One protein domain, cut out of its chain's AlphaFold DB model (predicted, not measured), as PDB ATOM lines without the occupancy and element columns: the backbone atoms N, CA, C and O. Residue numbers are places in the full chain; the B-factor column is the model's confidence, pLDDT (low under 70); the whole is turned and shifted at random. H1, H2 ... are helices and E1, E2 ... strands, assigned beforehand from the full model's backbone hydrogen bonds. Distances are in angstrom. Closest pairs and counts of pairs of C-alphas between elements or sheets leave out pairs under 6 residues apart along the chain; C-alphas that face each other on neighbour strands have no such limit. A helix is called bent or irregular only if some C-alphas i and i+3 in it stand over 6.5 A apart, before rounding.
ATOM      1  N   VAL A   3    -115.646   5.854  22.323       96.81
ATOM      2  CA  VAL A   3    -114.764   5.090  21.431       96.81
ATOM      3  C   VAL A   3    -114.221   3.885  22.184       96.81
ATOM      4  O   VAL A   3    -113.851   3.989  23.354       96.81
ATOM      5  N   LEU A   4    -114.203   2.735  21.518       96.25
ATOM      6  CA  LEU A   4    -113.751   1.465  22.067       96.25
ATOM      7  C   LEU A   4    -112.536   1.004  21.275       96.25
ATOM      8  O   LEU A   4    -112.592   0.890  20.047       96.25
ATOM      9  N   CYS A   5    -111.453   0.724  21.989       96.44
ATOM     10  CA  CYS A   5    -110.160   0.455  21.394       96.44
ATOM     11  C   CYS A   5    -109.501  -0.794  21.988       96.44
ATOM     12  O   CYS A   5    -109.656  -1.115  23.170       96.44
ATOM     13  N   LEU A   6    -108.727  -1.479  21.153       95.75
ATOM     14  CA  LEU A   6    -107.850  -2.581  21.523       95.75
ATOM     15  C   LEU A   6    -106.409  -2.178  21.242       95.75
ATOM     16  O   LEU A   6    -106.082  -1.774  20.131       95.75
ATOM     17  N   THR A   7    -105.540  -2.290  22.242       94.31
ATOM     18  CA  THR A   7    -104.101  -2.143  22.019       94.31
ATOM     19  C   THR A   7    -103.587  -3.271  21.128       94.31
ATOM     20  O   THR A   7    -104.204  -4.333  21.019       94.31
ATOM     21  N   GLU A   8    -102.404  -3.077  20.556       91.19
ATOM     22  CA  GLU A   8    -101.669  -4.105  19.806       91.19
ATOM     23  C   GLU A   8    -101.462  -5.427  20.579       91.19
ATOM     24  O   GLU A   8    -101.336  -6.487  19.971       91.19
ATOM     25  N   PHE A   9    -101.510  -5.390  21.917       92.56
ATOM     26  CA  PHE A   9    -101.399  -6.562  22.796       92.56
ATOM     27  C   PHE A   9    -102.758  -7.126  23.257       92.56
ATOM     28  O   PHE A   9    -102.807  -7.978  24.142       92.56
ATOM     29  N   GLY A  10    -103.873  -6.640  22.701       90.44
ATOM     30  CA  GLY A  10    -105.229  -7.086  23.039       90.44
ATOM     31  C   GLY A  10    -105.829  -6.452  24.300       90.44
ATOM     32  O   GLY A  10    -106.899  -6.866  24.748       90.44
ATOM     33  N   GLY A  11    -105.176  -5.439  24.876       94.94
ATOM     34  CA  GLY A  11    -105.697  -4.698  26.024       94.94
ATOM     35  C   GLY A  11    -106.869  -3.803  25.622       94.94
ATOM     36  O   GLY A  11    -106.756  -3.013  24.688       94.94
ATOM     37  N   ARG A  12    -108.000  -3.901  26.326       94.75
ATOM     38  CA  ARG A  12    -109.174  -3.051  26.077       94.75
ATOM     39  C   ARG A  12    -109.034  -1.717  26.790       94.75
ATOM     40  O   ARG A  12    -108.774  -1.684  27.989       94.75
ATOM     41  N   TYR A  13    -109.303  -0.641  26.069       95.25
ATOM     42  CA  TYR A  13    -109.492   0.681  26.647       95.25
ATOM     43  C   TYR A  13    -110.604   1.415  25.906       95.25
ATOM     44  O   TYR A  13    -110.948   1.093  24.770       95.25
ATOM     45  N   HIS A  14    -111.206   2.381  26.574       95.31
ATOM     46  CA  HIS A  14    -112.273   3.187  26.011       95.31
ATOM     47  C   HIS A  14    -112.123   4.616  26.506       95.31
ATOM     48  O   HIS A  14    -111.404   4.875  27.467       95.31
ATOM     49  N   LYS A  15    -112.771   5.532  25.800       95.00
ATOM     50  CA  LYS A  15    -112.922   6.916  26.228       95.00
ATOM     51  C   LYS A  15    -114.360   7.319  25.983       95.00
ATOM     52  O   LYS A  15    -114.856   7.146  24.865       95.00
ATOM     53  N   SER A  16    -114.999   7.853  27.009       94.62
ATOM     54  CA  SER A  16    -116.370   8.332  26.974       94.62
ATOM     55  C   SER A  16    -116.415   9.802  27.356       94.62
ATOM     56  O   SER A  16    -115.722  10.254  28.261       94.62
ATOM     57  N   ILE A  17    -117.253  10.553  26.653       92.75
ATOM     58  CA  ILE A  17    -117.603  11.921  27.021       92.75
ATOM     59  C   ILE A  17    -119.116  12.052  27.060       92.75
ATOM     60  O   ILE A  17    -119.836  11.474  26.232       92.75
ATOM     61  N   GLU A  18    -119.585  12.832  28.017       90.81
ATOM     62  CA  GLU A  18    -120.968  13.261  28.078       90.81
ATOM     63  C   GLU A  18    -121.150  14.541  27.264       90.81
ATOM     64  O   GLU A  18    -120.285  15.416  27.247       90.81
ATOM     65  N   VAL A  19    -122.277  14.628  26.559       88.00
ATOM     66  CA  VAL A  19    -122.645  15.794  25.757       88.00
ATOM     67  C   VAL A  19    -124.045  16.196  26.185       88.00
ATOM     68  O   VAL A  19    -125.024  15.592  25.750       88.00
ATOM     69  N   ALA A  20    -124.121  17.197  27.059       84.81
ATOM     70  CA  ALA A  20    -125.366  17.778  27.545       84.81
ATOM     71  C   ALA A  20    -125.536  19.174  26.918       84.81
ATOM     72  O   ALA A  20    -124.966  20.149  27.413       84.81
ATOM     73  N   PRO A  21    -126.248  19.294  25.785       74.50
ATOM     74  CA  PRO A  21    -126.449  20.581  25.137       74.50
ATOM     75  C   PRO A  21    -127.320  21.485  26.037       74.50
ATOM     76  O   PRO A  21    -128.422  21.117  26.436       74.50
ATOM     77  N   HIS A  22    -126.816  22.668  26.408       66.44
ATOM     78  CA  HIS A  22    -127.496  23.569  27.346       66.44
ATOM     79  C   HIS A  22    -128.657  24.329  26.679       66.44
ATOM     80  O   HIS A  22    -128.426  25.240  25.885       66.44
ATOM     81  N   GLY A  23    -129.905  24.001  27.033       65.38
ATOM     82  CA  GLY A  23    -131.109  24.730  26.607       65.38
ATOM     83  C   GLY A  23    -132.060  23.922  25.716       65.38
ATOM     84  O   GLY A  23    -131.911  22.716  25.549       65.38
ATOM     85  N   ASN A  24    -133.067  24.590  25.146       64.62
ATOM     86  CA  ASN A  24    -134.002  23.961  24.208       64.62
ATOM     87  C   ASN A  24    -133.371  23.900  22.813       64.62
ATOM     88  O   ASN A  24    -133.325  24.908  22.107       64.62
ATOM     89  N   TYR A  25    -132.913  22.720  22.403       66.19
ATOM     90  CA  TYR A  25    -132.429  22.495  21.043       66.19
ATOM     91  C   TYR A  25    -133.582  22.065  20.144       66.19
ATOM     92  O   TYR A  25    -134.401  21.222  20.512       66.19
ATOM     93  N   ARG A  26    -133.637  22.618  18.928       67.19
ATOM     94  CA  ARG A  26    -134.469  22.019  17.882       67.19
ATOM     95  C   ARG A  26    -133.885  20.651  17.556       67.19
ATOM     96  O   ARG A  26    -132.681  20.549  17.329       67.19
ATOM     97  N   ALA A  27    -134.739  19.631  17.498       69.50
ATOM     98  CA  ALA A  27    -134.339  18.275  17.126       69.50
ATOM     99  C   ALA A  27    -133.541  18.251  15.808       69.50
ATOM    100  O   ALA A  27    -132.570  17.511  15.698       69.50
ATOM    101  N   ASP A  28    -133.885  19.143  14.873       73.50
ATOM    102  CA  ASP A  28    -133.207  19.323  13.585       73.50
ATOM    103  C   ASP A  28    -131.689  19.578  13.707       73.50
ATOM    104  O   ASP A  28    -130.947  19.217  12.804       73.50
ATOM    105  N   HIS A  29    -131.210  20.157  14.819       76.69
ATOM    106  CA  HIS A  29    -129.787  20.457  15.048       76.69
ATOM    107  C   HIS A  29    -129.078  19.446  15.957       76.69
ATOM    108  O   HIS A  29    -127.864  19.534  16.142       76.69
ATOM    109  N   LEU A  30    -129.802  18.483  16.546       82.25
ATOM    110  CA  LEU A  30    -129.170  17.457  17.382       82.25
ATOM    111  C   LEU A  30    -128.229  16.580  16.554       82.25
ATOM    112  O   LEU A  30    -127.168  16.203  17.042       82.25
ATOM    113  N   THR A  31    -128.612  16.277  15.312       84.81
ATOM    114  CA  THR A  31    -127.810  15.458  14.398       84.81
ATOM    115  C   THR A  31    -126.437  16.077  14.160       84.81
ATOM    116  O   THR A  31    -125.440  15.379  14.305       84.81
ATOM    117  N   ASP A  32    -126.377  17.387  13.907       86.81
ATOM    118  CA  ASP A  32    -125.120  18.100  13.654       86.81
ATOM    119  C   ASP A  32    -124.189  18.046  14.873       86.81
ATOM    120  O   ASP A  32    -122.998  17.763  14.754       86.81
ATOM    121  N   VAL A  33    -124.737  18.266  16.076       86.81
ATOM    122  CA  VAL A  33    -123.972  18.202  17.334       86.81
ATOM    123  C   VAL A  33    -123.469  16.785  17.593       86.81
ATOM    124  O   VAL A  33    -122.317  16.598  17.999       86.81
ATOM    125  N   ILE A  34    -124.320  15.784  17.357       89.88
ATOM    126  CA  ILE A  34    -123.972  14.371  17.499       89.88
ATOM    127  C   ILE A  34    -122.841  14.013  16.539       89.88
ATOM    128  O   ILE A  34    -121.842  13.450  16.981       89.88
ATOM    129  N   GLU A  35    -122.971  14.354  15.257       91.56
ATOM    130  CA  GLU A  35    -121.997  14.022  14.218       91.56
ATOM    131  C   GLU A  35    -120.655  14.716  14.451       91.56
ATOM    132  O   GLU A  35    -119.611  14.054  14.409       91.56
ATOM    133  N   ALA A  36    -120.668  16.015  14.762       91.69
ATOM    134  CA  ALA A  36    -119.461  16.772  15.072       91.69
ATOM    135  C   ALA A  36    -118.731  16.162  16.276       91.69
ATOM    136  O   ALA A  36    -117.567  15.770  16.172       91.69
ATOM    137  N   THR A  37    -119.442  15.972  17.393       92.06
ATOM    138  CA  THR A  37    -118.832  15.463  18.629       92.06
ATOM    139  C   THR A  37    -118.349  14.019  18.482       92.06
ATOM    140  O   THR A  37    -117.288  13.647  18.986       92.06
ATOM    141  N   TYR A  38    -119.110  13.187  17.769       92.50
ATOM    142  CA  TYR A  38    -118.719  11.820  17.439       92.50
ATOM    143  C   TYR A  38    -117.427  11.791  16.615       92.50
ATOM    144  O   TYR A  38    -116.503  11.039  16.938       92.50
ATOM    145  N   THR A  39    -117.351  12.618  15.571       94.12
ATOM    146  CA  THR A  39    -116.202  12.675  14.663       94.12
ATOM    147  C   THR A  39    -114.953  13.163  15.388       94.12
ATOM    148  O   THR A  39    -113.897  12.539  15.269       94.12
ATOM    149  N   GLU A  40    -115.080  14.214  16.199       95.19
ATOM    150  CA  GLU A  40    -113.992  14.740  17.025       95.19
ATOM    151  C   GLU A  40    -113.478  13.696  18.019       95.19
ATOM    152  O   GLU A  40    -112.277  13.421  18.060       95.19
ATOM    153  N   LEU A  41    -114.369  13.048  18.780       95.44
ATOM    154  CA  LEU A  41    -113.967  12.021  19.740       95.44
ATOM    155  C   LEU A  41    -113.254  10.859  19.040       95.44
ATOM    156  O   LEU A  41    -112.197  10.414  19.497       95.44
ATOM    157  N   ARG A  42    -113.802  10.389  17.916       95.75
ATOM    158  CA  ARG A  42    -113.220   9.306  17.118       95.75
ATOM    159  C   ARG A  42    -111.848   9.673  16.560       95.75
ATOM    160  O   ARG A  42    -110.973   8.813  16.547       95.75
ATOM    161  N   ALA A  43    -111.632  10.927  16.166       96.12
ATOM    162  CA  ALA A  43    -110.334  11.412  15.703       96.12
ATOM    163  C   ALA A  43    -109.256  11.406  16.804       96.12
ATOM    164  O   ALA A  43    -108.070  11.332  16.493       96.12
ATOM    165  N   THR A  44    -109.644  11.431  18.086       95.69
ATOM    166  CA  THR A  44    -108.685  11.290  19.200       95.69
ATOM    167  C   THR A  44    -108.213   9.853  19.432       95.69
ATOM    168  O   THR A  44    -107.237   9.639  20.152       95.69
ATOM    169  N   ALA A  45    -108.888   8.856  18.850       95.50
ATOM    170  CA  ALA A  45    -108.507   7.456  18.982       95.50
ATOM    171  C   ALA A  45    -107.422   7.077  17.965       95.50
ATOM    172  O   ALA A  45    -107.445   7.508  16.814       95.50
ATOM    173  N   ASN A  46    -106.498   6.198  18.366       95.62
ATOM    174  CA  ASN A  46    -105.573   5.580  17.420       95.62
ATOM    175  C   ASN A  46    -106.379   4.726  16.417       95.62
ATOM    176  O   ASN A  46    -107.040   3.774  16.843       95.62
ATOM    177  N   PRO A  47    -106.320   5.015  15.104       93.88
ATOM    178  CA  PRO A  47    -107.130   4.320  14.106       93.88
ATOM    179  C   PRO A  47    -106.810   2.825  14.001       93.88
ATOM    180  O   PRO A  47    -107.702   2.048  13.678       93.88
ATOM    181  N   ASN A  48    -105.583   2.406  14.329       94.81
ATOM    182  CA  ASN A  48    -105.198   0.990  14.336       94.81
ATOM    183  C   ASN A  48    -105.752   0.230  15.547       94.81
ATOM    184  O   ASN A  48    -105.782  -0.996  15.539       94.81
ATOM    185  N   HIS A  49    -106.161   0.947  16.593       95.31
ATOM    186  CA  HIS A  49    -106.732   0.358  17.800       95.31
ATOM    187  C   HIS A  49    -108.261   0.400  17.800       95.31
ATOM    188  O   HIS A  49    -108.887  -0.289  18.600       95.31
ATOM    189  N   LEU A  50    -108.875   1.227  16.952       94.81
ATOM    190  CA  LEU A  50    -110.306   1.484  16.994       94.81
ATOM    191  C   LEU A  50    -111.113   0.248  16.570       94.81
ATOM    192  O   LEU A  50    -111.006  -0.225  15.441       94.81
ATOM    193  N   VAL A  51    -111.976  -0.221  17.470       94.31
ATOM    194  CA  VAL A  51    -112.887  -1.353  17.241       94.31
ATOM    195  C   VAL A  51    -114.283  -0.860  16.895       94.31
ATOM    196  O   VAL A  51    -114.897  -1.323  15.938       94.31
ATOM    197  N   ALA A  52    -114.788   0.076  17.696       94.38
ATOM    198  CA  ALA A  52    -116.136   0.603  17.571       94.38
ATOM    199  C   ALA A  52    -116.217   2.019  18.143       94.38
ATOM    200  O   ALA A  52    -115.387   2.447  18.947       94.38
ATOM    201  N   SER A  53    -117.262   2.734  17.755       94.69
ATOM    202  CA  SER A  53    -117.622   4.032  18.312       94.69
ATOM    203  C   SER A  53    -119.136   4.173  18.301       94.69
ATOM    204  O   SER A  53    -119.803   3.634  17.420       94.69
ATOM    205  N   GLY A  54    -119.692   4.876  19.282       93.94
ATOM    206  CA  GLY A  54    -121.140   4.980  19.420       93.94
ATOM    207  C   GLY A  54    -121.581   5.967  20.487       93.94
ATOM    208  O   GLY A  54    -120.775   6.654  21.119       93.94
ATOM    209  N   TRP A  55    -122.891   6.045  20.684       94.50
ATOM    210  CA  TRP A  55    -123.502   6.974  21.622       94.50
ATOM    211  C   TRP A  55    -124.748   6.386  22.265       94.50
ATOM    212  O   TRP A  55    -125.352   5.453  21.743       94.50
ATOM    213  N   ILE A  56    -125.080   6.918  23.438       93.25
ATOM    214  CA  ILE A  56    -126.234   6.523  24.240       93.25
ATOM    215  C   ILE A  56    -127.099   7.771  24.374       93.25
ATOM    216  O   ILE A  56    -126.603   8.817  24.792       93.25
ATOM    217  N   ALA A  57    -128.366   7.666  23.985       91.38
ATOM    218  CA  ALA A  57    -129.357   8.699  24.249       91.38
ATOM    219  C   ALA A  57    -129.829   8.570  25.699       91.38
ATOM    220  O   ALA A  57    -130.290   7.495  26.090       91.38
ATOM    221  N   ILE A  58    -129.752   9.646  26.482       89.06
ATOM    222  CA  ILE A  58    -130.295   9.684  27.842       89.06
ATOM    223  C   ILE A  58    -131.494  10.643  27.834       89.06
ATOM    224  O   ILE A  58    -131.302  11.846  27.687       89.06
ATOM    225  N   PRO A  59    -132.740  10.143  27.934       83.94
ATOM    226  CA  PRO A  59    -133.938  10.984  27.876       83.94
ATOM    227  C   PRO A  59    -134.307  11.620  29.228       83.94
ATOM    228  O   PRO A  59    -135.304  12.331  29.314       83.94
ATOM    229  N   PHE A  60    -133.540  11.338  30.283       83.88
ATOM    230  CA  PHE A  60    -133.763  11.826  31.644       83.88
ATOM    231  C   PHE A  60    -132.628  12.756  32.070       83.88
ATOM    232  O   PHE A  60    -131.528  12.675  31.531       83.88
ATOM    233  N   ASP A  61    -132.888  13.596  33.071       84.19
ATOM    234  CA  ASP A  61    -131.876  14.445  33.707       84.19
ATOM    235  C   ASP A  61    -130.967  13.596  34.612       84.19
ATOM    236  O   ASP A  61    -131.117  13.530  35.832       84.19
ATOM    237  N   THR A  62    -130.106  12.810  33.976       89.19
ATOM    238  CA  THR A  62    -129.153  11.917  34.624       89.19
ATOM    239  C   THR A  62    -127.914  11.780  33.755       89.19
ATOM    240  O   THR A  62    -127.972  11.950  32.538       89.19
ATOM    241  N   THR A  63    -126.796  11.464  34.390       90.50
ATOM    242  CA  THR A  63    -125.505  11.291  33.734       90.50
ATOM    243  C   THR A  63    -125.103   9.821  33.783       90.50
ATOM    244  O   THR A  63    -125.557   9.067  34.644       90.50
ATOM    245  N   LEU A  64    -124.265   9.398  32.838       91.75
ATOM    246  CA  LEU A  64    -123.616   8.090  32.876       91.75
ATOM    247  C   LEU A  64    -122.120   8.316  32.956       91.75
ATOM    248  O   LEU A  64    -121.548   8.989  32.093       91.75
ATOM    249  N   ASP A  65    -121.482   7.723  33.959       93.06
ATOM    250  CA  ASP A  65    -120.030   7.745  33.997       93.06
ATOM    251  C   ASP A  65    -119.430   6.840  32.903       93.06
ATOM    252  O   ASP A  65    -120.104   6.057  32.219       93.06
ATOM    253  N   GLU A  66    -118.119   6.964  32.702       93.25
ATOM    254  CA  GLU A  66    -117.412   6.211  31.669       93.25
ATOM    255  C   GLU A  66    -117.510   4.688  31.874       93.25
ATOM    256  O   GLU A  66    -117.662   3.945  30.898       93.25
ATOM    257  N   ALA A  67    -117.486   4.218  33.124       94.12
ATOM    258  CA  ALA A  67    -117.541   2.800  33.453       94.12
ATOM    259  C   ALA A  67    -118.943   2.214  33.222       94.12
ATOM    260  O   ALA A  67    -119.078   1.075  32.767       94.12
ATOM    261  N   GLU A  68    -119.996   2.972  33.511       95.38
ATOM    262  CA  GLU A  68    -121.383   2.611  33.233       95.38
ATOM    263  C   GLU A  68    -121.657   2.567  31.731       95.38
ATOM    264  O   GLU A  68    -122.183   1.566  31.230       95.38
ATOM    265  N   ALA A  69    -121.213   3.586  30.990       95.38
ATOM    266  CA  ALA A  69    -121.292   3.588  29.533       95.38
ATOM    267  C   ALA A  69    -120.576   2.362  28.938       95.38
ATOM    268  O   ALA A  69    -121.123   1.670  28.075       95.38
ATOM    269  N   ALA A  70    -119.382   2.029  29.440       94.81
ATOM    270  CA  ALA A  70    -118.626   0.865  28.986       94.81
ATOM    271  C   ALA A  70    -119.358  -0.462  29.225       94.81
ATOM    272  O   ALA A  70    -119.312  -1.345  28.364       94.81
ATOM    273  N   LYS A  71    -120.066  -0.606  30.356       96.00
ATOM    274  CA  LYS A  71    -120.905  -1.786  30.629       96.00
ATOM    275  C   LYS A  71    -122.027  -1.917  29.603       96.00
ATOM    276  O   LYS A  71    -122.237  -3.014  29.090       96.00
ATOM    277  N   ILE A  72    -122.703  -0.817  29.270       95.88
ATOM    278  CA  ILE A  72    -123.777  -0.812  28.267       95.88
ATOM    279  C   ILE A  72    -123.225  -1.233  26.904       95.88
ATOM    280  O   ILE A  72    -123.744  -2.171  26.298       95.88
ATOM    281  N   PHE A  73    -122.130  -0.618  26.449       95.69
ATOM    282  CA  PHE A  73    -121.511  -0.980  25.173       95.69
ATOM    283  C   PHE A  73    -121.039  -2.439  25.139       95.69
ATOM    284  O   PHE A  73    -121.206  -3.125  24.130       95.69
ATOM    285  N   ALA A  74    -120.490  -2.949  26.242       94.69
ATOM    286  CA  ALA A  74    -120.122  -4.354  26.339       94.69
ATOM    287  C   ALA A  74    -121.344  -5.280  26.225       94.69
ATOM    288  O   ALA A  74    -121.283  -6.266  25.490       94.69
ATOM    289  N   ALA A  75    -122.449  -4.946  26.897       95.50
ATOM    290  CA  ALA A  75    -123.678  -5.736  26.890       95.50
ATOM    291  C   ALA A  75    -124.333  -5.808  25.501       95.50
ATOM    292  O   ALA A  75    -124.840  -6.859  25.121       95.50
ATOM    293  N   VAL A  76    -124.267  -4.727  24.716       93.44
ATOM    294  CA  VAL A  76    -124.799  -4.695  23.338       93.44
ATOM    295  C   VAL A  76    -123.820  -5.243  22.291       93.44
ATOM    296  O   VAL A  76    -124.047  -5.104  21.093       93.44
ATOM    297  N   GLY A  77    -122.717  -5.865  22.721       92.88
ATOM    298  CA  GLY A  77    -121.776  -6.530  21.820       92.88
ATOM    299  C   GLY A  77    -120.851  -5.583  21.055       92.88
ATOM    300  O   GLY A  77    -120.282  -5.984  20.041       92.88
TER     301      GLY A  77
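What this domain is: This is residues 3 to 77 of the 85 residues of an uncharacterized protein of Pseudomonas sp. (UniProt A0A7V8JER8). A small antiparallel sheet, E2, E1, E3 in order, is sandwiched in three layers between H1 on one face and H2 on the other, while residues 22 to 29 stick out. The 75 printed residues hold a mix of helices and strands, in the order E1, E2, H1, E3, H2. The whole is only just compact, close to loose, with radius of gyration 13.6 A, spanning 45 by 22 by 17 A.

Where its parts are: E1, residues 3 to 6, begins at C-alpha 3 (-114.764, 5.090, 21.431); E2 is residues 12 to 16. H1, residues 27 to 43, is 25.0 A long and only just irregular, C-alphas 28 and 31 being 6.7 A apart. E3 is residues 50 to 54; H2, residues 66 to 75, ends at C-alpha 75 (-123.678, -5.736, 26.890).

How they stand to each other: E1 and E2 form a hairpin, N 5 and O 13 within hydrogen-bond range at 2.9 A; for E1 and E3, N 4 and O 52 are at 2.8 A. E2, H1, E3 make a split strand-helix-strand unit, E1 between its strands, its crossover right-handed. H1 runs along the strands, 18 degrees to E1 on the local plane. H2 only just runs across them, 61 degrees to E2 on the local plane; the closest C-alphas of E2 and H2, Ser 16 and Glu 66, are 5.3 A apart. Every O i to N i+4 pair is within range in H2, 11 of 13 in H1.

The domain as a whole: The printed part has no cut; the link E3 to H2 is long. Residues 22 to 27 have pLDDT under 70.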